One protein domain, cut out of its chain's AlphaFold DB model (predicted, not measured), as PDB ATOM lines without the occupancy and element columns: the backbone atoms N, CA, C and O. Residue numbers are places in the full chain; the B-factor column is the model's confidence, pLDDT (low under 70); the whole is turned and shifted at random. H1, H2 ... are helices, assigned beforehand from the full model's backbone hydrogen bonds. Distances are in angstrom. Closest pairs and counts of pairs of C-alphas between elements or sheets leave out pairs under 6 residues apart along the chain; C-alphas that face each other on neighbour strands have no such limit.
ATOM      1  N   LYS A 592     439.112 386.786 447.821       81.50
ATOM      2  CA  LYS A 592     439.727 385.473 448.107       81.50
ATOM      3  C   LYS A 592     441.246 385.415 447.860       81.50
ATOM      4  O   LYS A 592     441.991 384.931 448.710       81.50
ATOM      5  N   LEU A 593     441.723 385.959 446.737       80.19
ATOM      6  CA  LEU A 593     443.162 386.017 446.424       80.19
ATOM      7  C   LEU A 593     443.933 386.995 447.333       80.19
ATOM      8  O   LEU A 593     445.107 386.769 447.622       80.19
ATOM      9  N   PHE A 594     443.276 388.055 447.814       87.88
ATOM     10  CA  PHE A 594     443.837 388.976 448.806       87.88
ATOM     11  C   PHE A 594     444.016 388.280 450.166       87.88
ATOM     12  O   PHE A 594     445.073 388.412 450.778       87.88
ATOM     13  N   LEU A 595     443.034 387.480 450.603       87.69
ATOM     14  CA  LEU A 595     443.092 386.708 451.850       87.69
ATOM     15  C   LEU A 595     444.190 385.633 451.824       87.69
ATOM     16  O   LEU A 595     444.938 385.487 452.791       87.69
ATOM     17  N   GLU A 596     444.348 384.922 450.702       85.19
ATOM     18  CA  GLU A 596     445.457 383.976 450.512       85.19
ATOM     19  C   GLU A 596     446.828 384.682 450.542       85.19
ATOM     20  O   GLU A 596     447.787 384.144 451.100       85.19
ATOM     21  N   GLY A 597     446.932 385.902 450.003       86.31
ATOM     22  CA  GLY A 597     448.133 386.736 450.105       86.31
ATOM     23  C   GLY A 597     448.439 387.179 451.542       86.31
ATOM     24  O   GLY A 597     449.552 386.966 452.027       86.31
ATOM     25  N   LEU A 598     447.436 387.723 452.236       88.56
ATOM     26  CA  LEU A 598     447.509 388.188 453.625       88.56
ATOM     27  C   LEU A 598     447.954 387.072 454.583       88.56
ATOM     28  O   LEU A 598     448.895 387.253 455.355       88.56
ATOM     29  N   ALA A 599     447.344 385.887 454.480       87.69
ATOM     30  CA  ALA A 599     447.700 384.713 455.279       87.69
ATOM     31  C   ALA A 599     449.194 384.350 455.178       87.69
ATOM     32  O   ALA A 599     449.842 384.038 456.178       87.69
ATOM     33  N   ASN A 600     449.763 384.412 453.970       87.88
ATOM     34  CA  ASN A 600     451.176 384.104 453.744       87.88
ATOM     35  C   ASN A 600     452.128 385.164 454.327       87.88
ATOM     36  O   ASN A 600     453.254 384.819 454.697       87.88
ATOM     37  N   GLU A 601     451.700 386.426 454.421       86.75
ATOM     38  CA  GLU A 601     452.495 387.504 455.016       86.75
ATOM     39  C   GLU A 601     452.471 387.437 456.552       86.75
ATOM     40  O   GLU A 601     453.528 387.472 457.176       86.75
ATOM     41  N   LEU A 602     451.315 387.180 457.176       86.44
ATOM     42  CA  LEU A 602     451.219 386.986 458.633       86.44
ATOM     43  C   LEU A 602     452.029 385.768 459.115       86.44
ATOM     44  O   LEU A 602     452.765 385.844 460.100       86.44
ATOM     45  N   ILE A 603     451.984 384.659 458.366       85.31
ATOM     46  CA  ILE A 603     452.823 383.471 458.611       85.31
ATOM     47  C   ILE A 603     454.322 383.767 458.397       85.31
ATOM     48  O   ILE A 603     455.173 383.036 458.912       85.31
ATOM     49  N   ARG A 604     454.685 384.814 457.641       85.88
ATOM     50  CA  ARG A 604     456.071 385.298 457.542       85.88
ATOM     51  C   ARG A 604     456.433 386.168 458.744       85.88
ATOM     52  O   ARG A 604     457.481 385.929 459.334       85.88
ATOM     53  N   HIS A 605     455.568 387.100 459.132       85.69
ATOM     54  CA  HIS A 605     455.763 387.996 460.274       85.69
ATOM     55  C   HIS A 605     456.025 387.208 461.573       85.69
ATOM     56  O   HIS A 605     457.069 387.367 462.202       85.69
ATOM     57  N   VAL A 606     455.170 386.231 461.896       85.19
ATOM     58  CA  VAL A 606     455.297 385.370 463.095       85.19
ATOM     59  C   VAL A 606     456.514 384.420 463.063       85.19
ATOM     60  O   VAL A 606     456.893 383.854 464.084       85.19
ATOM     61  N   LYS A 607     457.193 384.246 461.918       82.31
ATOM     62  CA  LYS A 607     458.488 383.529 461.870       82.31
ATOM     63  C   LYS A 607     459.670 384.393 462.300       82.31
ATOM     64  O   LYS A 607     460.707 383.828 462.640       82.31
ATOM     65  N   PHE A 608     459.529 385.716 462.253       81.31
ATOM     66  CA  PHE A 608     460.520 386.656 462.773       81.31
ATOM     67  C   PHE A 608     460.201 387.071 464.214       81.31
ATOM     68  O   PHE A 608     461.132 387.190 465.004       81.31
ATOM     69  N   ASN A 609     458.909 387.167 464.552       81.25
ATOM     70  CA  ASN A 609     458.394 387.546 465.870       81.25
ATOM     71  C   ASN A 609     457.658 386.346 466.525       81.25
ATOM     72  O   ASN A 609     456.433 386.221 466.387       81.25
ATOM     73  N   PRO A 610     458.379 385.378 467.136       81.69
ATOM     74  CA  PRO A 610     457.818 384.088 467.555       81.69
ATOM     75  C   PRO A 610     456.841 384.173 468.739       81.69
ATOM     76  O   PRO A 610     455.967 383.314 468.864       81.69
ATOM     77  N   GLU A 611     456.964 385.191 469.588       80.00
ATOM     78  CA  GLU A 611     456.033 385.524 470.676       80.00
ATOM     79  C   GLU A 611     454.598 385.788 470.188       80.00
ATOM     80  O   GLU A 611     453.644 385.382 470.847       80.00
ATOM     81  N   LEU A 612     454.418 386.340 468.983       81.81
ATOM     82  CA  LEU A 612     453.093 386.607 468.402       81.81
ATOM     83  C   LEU A 612     452.357 385.346 467.906       81.81
ATOM     84  O   LEU A 612     451.236 385.423 467.395       81.81
ATOM     85  N   ARG A 613     452.963 384.159 468.045       80.44
ATOM     86  CA  ARG A 613     452.406 382.895 467.540       80.44
ATOM     87  C   ARG A 613     451.116 382.465 468.236       80.44
ATOM     88  O   ARG A 613     450.273 381.857 467.581       80.44
ATOM     89  N   GLU A 614     450.967 382.754 469.526       79.62
ATOM     90  CA  GLU A 614     449.750 382.424 470.281       79.62
ATOM     91  C   GLU A 614     448.591 383.343 469.860       79.62
ATOM     92  O   GLU A 614     447.540 382.851 469.447       79.62
ATOM     93  N   ALA A 615     448.838 384.657 469.782       80.50
ATOM     94  CA  ALA A 615     447.874 385.643 469.290       80.50
ATOM     95  C   ALA A 615     447.403 385.367 467.847       80.50
ATOM     96  O   ALA A 615     446.208 385.452 467.561       80.50
ATOM     97  N   LEU A 616     448.301 384.970 466.931       81.56
ATOM     98  CA  LEU A 616     447.900 384.566 465.573       81.56
ATOM     99  C   LEU A 616     447.048 383.280 465.571       81.56
ATOM    100  O   LEU A 616     446.201 383.102 464.694       81.56
ATOM    101  N   GLY A 617     447.249 382.396 466.554       75.69
ATOM    102  CA  GLY A 617     446.400 381.228 466.790       75.69
ATOM    103  C   GLY A 617     444.968 381.616 467.161       75.69
ATOM    104  O   GLY A 617     444.032 381.093 466.560       75.69
ATOM    105  N   ASP A 618     444.795 382.578 468.073       74.12
ATOM    106  CA  ASP A 618     443.477 383.098 468.462       74.12
ATOM    107  C   ASP A 618     442.724 383.748 467.294       74.12
ATOM    108  O   ASP A 618     441.532 383.489 467.112       74.12
ATOM    109  N   PHE A 619     443.409 384.540 466.458       74.56
ATOM    110  CA  PHE A 619     442.812 385.098 465.237       74.56
ATOM    111  C   PHE A 619     442.338 384.003 464.277       74.56
ATOM    112  O   PHE A 619     441.217 384.059 463.776       74.56
ATOM    113  N   ALA A 620     443.157 382.974 464.056       70.38
ATOM    114  CA  ALA A 620     442.832 381.865 463.162       70.38
ATOM    115  C   ALA A 620     441.731 380.918 463.692       70.38
ATOM    116  O   ALA A 620     441.298 380.030 462.958       70.38
ATOM    117  N   VAL A 621     441.276 381.099 464.938       66.50
ATOM    118  CA  VAL A 621     440.160 380.363 465.568       66.50
ATOM    119  C   VAL A 621     438.972 381.301 465.885       66.50
ATOM    120  O   VAL A 621     437.964 380.866 466.436       66.50
ATOM    121  N   CYS A 622     439.044 382.577 465.482       62.56
ATOM    122  CA  CYS A 622     438.044 383.619 465.757       62.56
ATOM    123  C   CYS A 622     437.774 383.874 467.258       62.56
ATOM    124  O   CYS A 622     436.677 384.290 467.631       62.56
ATOM    125  N   ASN A 623     438.774 383.678 468.126       62.88
ATOM    126  CA  ASN A 623     438.668 383.971 469.565       62.88
ATOM    127  C   ASN A 623     438.688 385.483 469.885       62.88
ATOM    128  O   ASN A 623     438.349 385.879 471.000       62.88
ATOM    129  N   VAL A 624     439.106 386.330 468.935       66.50
ATOM    130  CA  VAL A 624     439.301 387.773 469.146       66.50
ATOM    131  C   VAL A 624     438.006 388.550 468.890       66.50
ATOM    132  O   VAL A 624     437.544 388.669 467.758       66.50
ATOM    133  N   ASP A 625     437.441 389.126 469.950       68.56
ATOM    134  CA  ASP A 625     436.248 389.979 469.898       68.56
ATOM    135  C   ASP A 625     436.598 391.393 469.392       68.56
ATOM    136  O   ASP A 625     436.744 392.338 470.167       68.56
ATOM    137  N   VAL A 626     436.724 391.536 468.068       68.88
ATOM    138  CA  VAL A 626     436.979 392.816 467.370       68.88
ATOM    139  C   VAL A 626     435.887 393.867 467.661       68.88
ATOM    140  O   VAL A 626     436.129 395.067 467.545       68.88
ATOM    141  N   GLY A 627     434.693 393.439 468.094       64.44
ATOM    142  CA  GLY A 627     433.606 394.317 468.536       64.44
ATOM    143  C   GLY A 627     433.781 394.892 469.948       64.44
ATOM    144  O   GLY A 627     433.069 395.830 470.307       64.44
ATOM    145  N   ASN A 628     434.723 394.382 470.749       70.25
ATOM    146  CA  ASN A 628     435.023 394.877 472.092       70.25
ATOM    147  C   ASN A 628     436.531 395.145 472.263       70.25
ATOM    148  O   ASN A 628     437.267 394.296 472.778       70.25
ATOM    149  N   PRO A 629     437.007 396.345 471.877       67.00
ATOM    150  CA  PRO A 629     438.439 396.609 471.807       67.00
ATOM    151  C   PRO A 629     439.157 396.677 473.164       67.00
ATOM    152  O   PRO A 629     440.382 396.612 473.207       67.00
ATOM    153  N   GLU A 630     438.421 396.750 474.279       66.12
ATOM    154  CA  GLU A 630     438.979 396.720 475.641       66.12
ATOM    155  C   GLU A 630     439.482 395.323 476.050       66.12
ATOM    156  O   GLU A 630     440.240 395.196 477.011       66.12
ATOM    157  N   LYS A 631     439.093 394.269 475.317       73.88
ATOM    158  CA  LYS A 631     439.580 392.893 475.520       73.88
ATOM    159  C   LYS A 631     440.876 392.578 474.768       73.88
ATOM    160  O   LYS A 631     441.445 391.510 474.983       73.88
ATOM    161  N   ILE A 632     441.301 393.448 473.855       80.69
ATOM    162  CA  ILE A 632     442.366 393.146 472.895       80.69
ATOM    163  C   ILE A 632     443.724 393.348 473.559       80.69
ATOM    164  O   ILE A 632     444.063 394.445 474.008       80.69
ATOM    165  N   ILE A 633     444.505 392.270 473.624       83.56
ATOM    166  CA  ILE A 633     445.863 392.306 474.172       83.56
ATOM    167  C   ILE A 633     446.837 392.945 473.172       83.56
ATOM    168  O   ILE A 633     446.563 393.054 471.976       83.56
ATOM    169  N   PHE A 634     447.995 393.375 473.664       80.81
ATOM    170  CA  PHE A 634     448.977 394.124 472.876       80.81
ATOM    171  C   PHE A 634     449.508 393.293 471.693       80.81
ATOM    172  O   PHE A 634     449.586 393.763 470.562       80.81
ATOM    173  N   GLU A 635     449.720 392.006 471.939       84.12
ATOM    174  CA  GLU A 635     450.159 390.977 471.001       84.12
ATOM    175  C   GLU A 635     449.120 390.733 469.884       84.12
ATOM    176  O   GLU A 635     449.470 390.410 468.751       84.12
ATOM    177  N   GLN A 636     447.828 390.930 470.173       84.12
ATOM    178  CA  GLN A 636     446.766 390.883 469.164       84.12
ATOM    179  C   GLN A 636     446.692 392.193 468.358       84.12
ATOM    180  O   GLN A 636     446.407 392.161 467.160       84.12
ATOM    181  N   GLN A 637     446.998 393.339 468.977       86.31
ATOM    182  CA  GLN A 637     447.062 394.639 468.299       86.31
ATOM    183  C   GLN A 637     448.196 394.704 467.261       86.31
ATOM    184  O   GLN A 637     447.996 395.272 466.188       86.31
ATOM    185  N   GLU A 638     449.352 394.083 467.520       84.75
ATOM    186  CA  GLU A 638     450.447 394.006 466.538       84.75
ATOM    187  C   GLU A 638     450.061 393.189 465.289       84.75
ATOM    188  O   GLU A 638     450.339 393.608 464.162       84.75
ATOM    189  N   ILE A 639     449.328 392.080 465.457       86.56
ATOM    190  CA  ILE A 639     448.780 391.305 464.330       86.56
ATOM    191  C   ILE A 639     447.750 392.125 463.530       86.56
ATOM    192  O   ILE A 639     447.781 392.108 462.297       86.56
ATOM    193  N   LEU A 640     446.880 392.893 464.200       87.56
ATOM    194  CA  LEU A 640     445.932 393.808 463.541       87.56
ATOM    195  C   LEU A 640     446.647 394.913 462.750       87.56
ATOM    196  O   LEU A 640     446.243 395.221 461.630       87.56
ATOM    197  N   ALA A 641     447.735 395.472 463.285       87.50
ATOM    198  CA  ALA A 641     448.546 396.461 462.578       87.50
ATOM    199  C   ALA A 641     449.095 395.903 461.255       87.50
ATOM    200  O   ALA A 641     449.023 396.571 460.223       87.50
ATOM    201  N   GLU A 642     449.596 394.665 461.247       88.81
ATOM    202  CA  GLU A 642     450.126 394.039 460.030       88.81
ATOM    203  C   GLU A 642     449.025 393.717 459.000       88.81
ATOM    204  O   GLU A 642     449.214 393.960 457.804       88.81
ATOM    205  N   ILE A 643     447.842 393.273 459.452       89.25
ATOM    206  CA  ILE A 643     446.643 393.126 458.603       89.25
ATOM    207  C   ILE A 643     446.302 394.458 457.921       89.25
ATOM    208  O   ILE A 643     446.102 394.511 456.703       89.25
ATOM    209  N   ASN A 644     446.289 395.546 458.691       90.06
ATOM    210  CA  ASN A 644     445.886 396.866 458.220       90.06
ATOM    211  C   ASN A 644     446.911 397.468 457.240       90.06
ATOM    212  O   ASN A 644     446.521 397.979 456.188       90.06
ATOM    213  N   LYS A 645     448.219 397.313 457.501       88.88
ATOM    214  CA  LYS A 645     449.292 397.671 456.547       88.88
ATOM    215  C   LYS A 645     449.161 396.905 455.232       88.88
ATOM    216  O   LYS A 645     449.278 397.498 454.157       88.88
ATOM    217  N   TYR A 646     448.910 395.593 455.295       89.44
ATOM    218  CA  TYR A 646     448.732 394.777 454.094       89.44
ATOM    219  C   TYR A 646     447.497 395.217 453.297       89.44
ATOM    220  O   TYR A 646     447.586 395.349 452.074       89.44
ATOM    221  N   PHE A 647     446.383 395.515 453.976       88.81
ATOM    222  CA  PHE A 647     445.172 396.068 453.368       88.81
ATOM    223  C   PHE A 647     445.447 397.391 452.644       88.81
ATOM    224  O   PHE A 647     445.292 397.458 451.422       88.81
ATOM    225  N   SER A 648     445.924 398.414 453.361       84.62
ATOM    226  CA  SER A 648     446.131 399.765 452.821       84.62
ATOM    227  C   SER A 648     447.141 399.812 451.668       84.62
ATOM    228  O   SER A 648     447.053 400.692 450.809       84.62
ATOM    229  N   LYS A 649     448.062 398.840 451.602       86.75
ATOM    230  CA  LYS A 649     449.028 398.662 450.508       86.75
ATOM    231  C   LYS A 649     448.496 397.848 449.322       86.75
ATOM    232  O   LYS A 649     448.909 398.101 448.190       86.75
ATOM    233  N   SER A 650     447.641 396.851 449.564       84.94
ATOM    234  CA  SER A 650     447.361 395.791 448.578       84.94
ATOM    235  C   SER A 650     445.940 395.790 448.022       84.94
ATOM    236  O   SER A 650     445.757 395.294 446.910       84.94
ATOM    237  N   ILE A 651     444.947 396.355 448.723       83.19
ATOM    238  CA  ILE A 651     443.535 396.255 448.309       83.19
ATOM    239  C   ILE A 651     443.294 396.838 446.908       83.19
ATOM    240  O   ILE A 651     442.637 396.207 446.087       83.19
ATOM    241  N   LYS A 652     443.940 397.964 446.570       81.06
ATOM    242  CA  LYS A 652     443.817 398.631 445.256       81.06
ATOM    243  C   LYS A 652     444.451 397.863 444.087       81.06
ATOM    244  O   LYS A 652     444.194 398.201 442.937       81.06
ATOM    245  N   ASN A 653     445.240 396.819 444.356       81.62
ATOM    246  CA  ASN A 653     445.751 395.913 443.319       81.62
ATOM    247  C   ASN A 653     444.740 394.809 442.958       81.62
ATOM    248  O   ASN A 653     444.896 394.160 441.927       81.62
ATOM    249  N   VAL A 654     443.738 394.580 443.816       77.06
ATOM    250  CA  VAL A 654     442.690 393.557 443.651       77.06
ATOM    251  C   VAL A 654     441.349 394.205 443.303       77.06
ATOM    252  O   VAL A 654     440.653 393.712 442.422       77.06
ATOM    253  N   LEU A 655     441.035 395.345 443.930       78.38
ATOM    254  CA  LEU A 655     439.848 396.172 443.706       78.38
ATOM    255  C   LEU A 655     440.286 397.595 443.276       78.38
ATOM    256  O   LEU A 655     440.393 398.490 444.121       78.38
ATOM    257  N   PRO A 656     440.593 397.841 441.984       69.94
ATOM    258  CA  PRO A 656     441.154 399.118 441.523       69.94
ATOM    259  C   PRO A 656     440.255 400.337 441.764       69.94
ATOM    260  O   PRO A 656     440.755 401.455 441.896       69.94
ATOM    261  N   ASN A 657     438.939 400.119 441.851       67.56
ATOM    262  CA  ASN A 657     437.931 401.162 442.053       67.56
ATOM    263  C   ASN A 657     437.619 401.444 443.537       67.56
ATOM    264  O   ASN A 657     436.745 402.263 443.826       67.56
ATOM    265  N   TYR A 658     438.308 400.787 444.479       76.25
ATOM    266  CA  TYR A 658     438.074 400.956 445.914       76.25
ATOM    267  C   TYR A 658     438.509 402.354 446.394       76.25
ATOM    268  O   TYR A 658     439.698 402.698 446.388       76.25
ATOM    269  N   ASP A 659     437.538 403.181 446.792       69.75
ATOM    270  CA  ASP A 659     437.726 404.621 447.021       69.75
ATOM    271  C   ASP A 659     437.942 405.021 448.491       69.75
ATOM    272  O   ASP A 659     438.377 406.143 448.761       69.75
ATOM    273  N   ARG A 660     437.714 404.103 449.435       72.19
ATOM    274  CA  ARG A 660     437.964 404.308 450.868       72.19
ATOM    275  C   ARG A 660     439.454 404.154 451.215       72.19
ATOM    276  O   ARG A 660     440.188 403.391 450.587       72.19
ATOM    277  N   ASN A 661     439.896 404.856 452.262       70.56
ATOM    278  CA  ASN A 661     441.229 404.673 452.863       70.56
ATOM    279  C   ASN A 661     441.246 403.587 453.960       70.56
ATOM    280  O   ASN A 661     442.308 403.045 454.262       70.56
ATOM    281  N   ILE A 662     440.082 403.306 454.554       78.38
ATOM    282  CA  ILE A 662     439.836 402.390 455.677       78.38
ATOM    283  C   ILE A 662     438.495 401.685 455.387       78.38
ATOM    284  O   ILE A 662     437.570 402.371 454.939       78.38
ATOM    285  N   PRO A 663     438.365 400.364 455.600       81.56
ATOM    286  CA  PRO A 663     437.114 399.643 455.367       81.56
ATOM    287  C   PRO A 663     436.042 399.989 456.406       81.56
ATOM    288  O   PRO A 663     436.367 400.345 457.541       81.56
ATOM    289  N   SER A 664     434.758 399.859 456.045       80.31
ATOM    290  CA  SER A 664     433.697 399.901 457.066       80.31
ATOM    291  C   SER A 664     433.738 398.639 457.931       80.31
ATOM    292  O   SER A 664     434.318 397.623 457.546       80.31
ATOM    293  N   TRP A 665     433.120 398.698 459.111       78.75
ATOM    294  CA  TRP A 665     433.182 397.621 460.106       78.75
ATOM    295  C   TRP A 665     432.755 396.249 459.549       78.75
ATOM    296  O   TRP A 665     433.417 395.247 459.809       78.75
ATOM    297  N   ASP A 666     431.727 396.209 458.694       78.94
ATOM    298  CA  ASP A 666     431.274 394.977 458.031       78.94
ATOM    299  C   ASP A 666     432.299 394.426 457.021       78.94
ATOM    300  O   ASP A 666     432.573 393.227 457.013       78.94
ATOM    301  N   GLU A 667     432.922 395.292 456.209       83.19
ATOM    302  CA  GLU A 667     433.996 394.900 455.282       83.19
ATOM    303  C   GLU A 667     435.216 394.368 456.051       83.19
ATOM    304  O   GLU A 667     435.854 393.400 455.632       83.19
ATOM    305  N   TYR A 668     435.526 394.974 457.202       85.62
ATOM    306  CA  TYR A 668     436.625 394.558 458.067       85.62
ATOM    307  C   TYR A 668     436.365 393.193 458.717       85.62
ATOM    308  O   TYR A 668     437.222 392.311 458.671       85.62
ATOM    309  N   ASN A 669     435.157 392.968 459.241       82.00
ATOM    310  CA  ASN A 669     434.746 391.668 459.779       82.00
ATOM    311  C   ASN A 669     434.749 390.561 458.716       82.00
ATOM    312  O   ASN A 669     435.111 389.425 459.031       82.00
ATOM    313  N   LEU A 670     434.387 390.881 457.469       82.56
ATOM    314  CA  LEU A 670     434.446 389.942 456.346       82.56
ATOM    315  C   LEU A 670     435.901 389.537 456.052       82.56
ATOM    316  O   LEU A 670     436.179 388.350 455.884       82.56
ATOM    317  N   ILE A 671     436.850 390.482 456.096       85.31
ATOM    318  CA  ILE A 671     438.290 390.184 455.979       85.31
ATOM    319  C   ILE A 671     438.770 389.278 457.124       85.31
ATOM    320  O   ILE A 671     439.426 388.270 456.862       85.31
ATOM    321  N   ILE A 672     438.450 389.610 458.380       83.38
ATOM    322  CA  ILE A 672     438.899 388.843 459.557       83.38
ATOM    323  C   ILE A 672     438.301 387.425 459.564       83.38
ATOM    324  O   ILE A 672     439.028 386.458 459.789       83.38
ATOM    325  N   THR A 673     437.009 387.286 459.258       82.69
ATOM    326  CA  THR A 673     436.329 385.980 459.184       82.69
ATOM    327  C   THR A 673     436.859 385.150 458.017       82.69
ATOM    328  O   THR A 673     437.269 384.008 458.206       82.69
ATOM    329  N   GLY A 674     436.951 385.734 456.817       82.19
ATOM    330  CA  GLY A 674     437.472 385.037 455.640       82.19
ATOM    331  C   GLY A 674     438.925 384.573 455.799       82.19
ATOM    332  O   GLY A 674     439.314 383.566 455.211       82.19
ATOM    333  N   LEU A 675     439.729 385.259 456.622       83.25
ATOM    334  CA  LEU A 675     441.120 384.895 456.900       83.25
ATOM    335  C   LEU A 675     441.257 383.588 457.705       83.25
ATOM    336  O   LEU A 675     442.198 382.830 457.455       83.25
ATOM    337  N   SER A 676     440.343 383.286 458.635       76.94
ATOM    338  CA  SER A 676     440.376 382.025 459.404       76.94
ATOM    339  C   SER A 676     439.928 380.817 458.568       76.94
ATOM    340  O   SER A 676     440.389 379.691 458.784       76.94
ATOM    341  N   GLU A 677     439.113 381.047 457.534       77.50
ATOM    342  CA  GLU A 677     438.723 380.035 456.546       77.50
ATOM    343  C   GLU A 677     439.830 379.713 455.522       77.50
ATOM    344  O   GLU A 677     439.783 378.672 454.858       77.50
ATOM    345  N   VAL A 678     440.880 380.542 455.414       82.12
ATOM    346  CA  VAL A 678     442.023 380.262 454.531       82.12
ATOM    347  C   VAL A 678     442.736 378.991 454.998       82.12
ATOM    348  O   VAL A 678     443.509 378.987 455.958       82.12
ATOM    349  N   GLY A 679     442.584 377.904 454.238       73.75
ATOM    350  CA  GLY A 679     443.188 376.598 454.531       73.75
ATOM    351  C   GLY A 679     444.727 376.570 454.600       73.75
ATOM    352  O   GLY A 679     445.309 375.516 454.851       73.75
ATOM    353  N   VAL A 680     445.428 377.684 454.362       77.31
ATOM    354  CA  VAL A 680     446.856 377.866 454.697       77.31
ATOM    355  C   VAL A 680     447.033 378.187 456.191       77.31
ATOM    356  O   VAL A 680     447.842 377.528 456.847       77.31
ATOM    357  N   MET A 681     446.232 379.105 456.748       78.12
ATOM    358  CA  MET A 681     446.215 379.454 458.179       78.12
ATOM    359  C   MET A 681     445.863 378.234 459.033       78.12
ATOM    360  O   MET A 681     446.598 377.875 459.951       78.12
ATOM    361  N   GLN A 682     444.804 377.515 458.653       75.88
ATOM    362  CA  GLN A 682     444.355 376.306 459.353       75.88
ATOM    363  C   GLN A 682     445.442 375.218 459.409       75.88
ATOM    364  O   GLN A 682     445.608 374.550 460.429       75.88
ATOM    365  N   ARG A 683     446.247 375.067 458.343       74.19
ATOM    366  CA  ARG A 683     447.400 374.148 458.336       74.19
ATOM    367  C   ARG A 683     448.535 374.635 459.238       74.19
ATOM    368  O   ARG A 683     449.119 373.814 459.941       74.19
ATOM    369  N   PHE A 684     448.828 375.935 459.273       75.81
ATOM    370  CA  PHE A 684     449.827 376.498 460.191       75.81
ATOM    371  C   PHE A 684     449.458 376.223 461.661       75.81
ATOM    372  O   PHE A 684     450.259 375.643 462.402       75.81
ATOM    373  N   VAL A 685     448.214 376.510 462.058       67.44
ATOM    374  CA  VAL A 685     447.700 376.195 463.405       67.44
ATOM    375  C   VAL A 685     447.715 374.682 463.664       67.44
ATOM    376  O   VAL A 685     448.273 374.241 464.668       67.44
ATOM    377  N   GLY A 686     447.219 373.867 462.727       59.44
ATOM    378  CA  GLY A 686     447.182 372.403 462.849       59.44
ATOM    379  C   GLY A 686     448.555 371.724 462.975       59.44
ATOM    380  O   GLY A 686     448.673 370.700 463.644       59.44
ATOM    381  N   THR A 687     449.625 372.296 462.409       52.81
ATOM    382  CA  THR A 687     450.995 371.797 462.663       52.81
ATOM    383  C   THR A 687     451.525 372.142 464.059       52.81
ATOM    384  O   THR A 687     452.466 371.505 464.529       52.81
ATOM    385  N   SER A 688     450.915 373.104 464.759       47.47
ATOM    386  CA  SER A 688     451.312 373.486 466.120       47.47
ATOM    387  C   SER A 688     450.820 372.479 467.163       47.47
ATOM    388  O   SER A 688     451.578 372.111 468.058       47.47
ATOM    389  N   THR A 689     449.598 371.954 467.025       40.38
ATOM    390  CA  THR A 689     449.042 370.964 467.967       40.38
ATOM    391  C   THR A 689     449.769 369.615 467.921       40.38
ATOM    392  O   THR A 689     449.884 368.949 468.949       40.38
ATOM    393  N   GLN A 690     450.363 369.242 466.780       37.31
ATOM    394  CA  GLN A 690     451.232 368.058 466.691       37.31
ATOM    395  C   GLN A 690     452.591 368.226 467.397       37.31
ATOM    396  O   GLN A 690     453.208 367.223 467.746       37.31
ATOM    397  N   ALA A 691     453.048 369.454 467.665       31.88
ATOM    398  CA  ALA A 691     454.322 369.701 468.350       31.88
ATOM    399  C   ALA A 691     454.252 369.521 469.882       31.88
ATOM    400  O   ALA A 691     455.293 369.411 470.528       31.88
TER     401      ALA A 691
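AT A GLANCE: This is residues 592 to 691 of the 723 residues of an uncharacterized protein of Wolbachia pipientis (UniProt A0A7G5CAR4). H1 runs between H3, which crosses it on one side, and H5 on another, while H4 crosses its first part and H2 folds back from its end. The 100 printed residues, compact and all helix, hold five named helices, H1 to H5 in order; the radius of gyration of the C-alphas is 13.4 A, the spans 44 by 30 by 22 A.

HOW THE PARTS SIT: H1, residues 592 to 608, is the hub, touching four helices. It touches H3, residues 634 to 654, at a steep tilt of 40 degrees, opposite ways; the closest C-alphas, Leu 598 and Tyr 646, are 6.7 A apart. O i to N i+4 pairs within hydrogen-bond range number 11 of 13 in H1 and 13 of 17 in H3, 4 of 6 in H2, residues 610 to 619, 7 of 9 in H4, residues 665 to 677, and 4 of 7 in H5, residues 679 to 689. H2 touches H1 only at the corner, and only just, with 3 pairs of C-alphas within 8 A. H3 and H5 are apart.

IN THESE COORDINATES: H1 begins at C-alpha 592 (439.727, 385.473, 448.107) and measures 25.5 A; H3 measures 29.9 A. H5 ends at C-alpha 689 (449.042, 370.964, 467.967).

THE WHOLE: The printed part has no cut. The link from H2 to H3 is long, 14 residues. Residues 685 to 691 are among 19 under pLDDT 70.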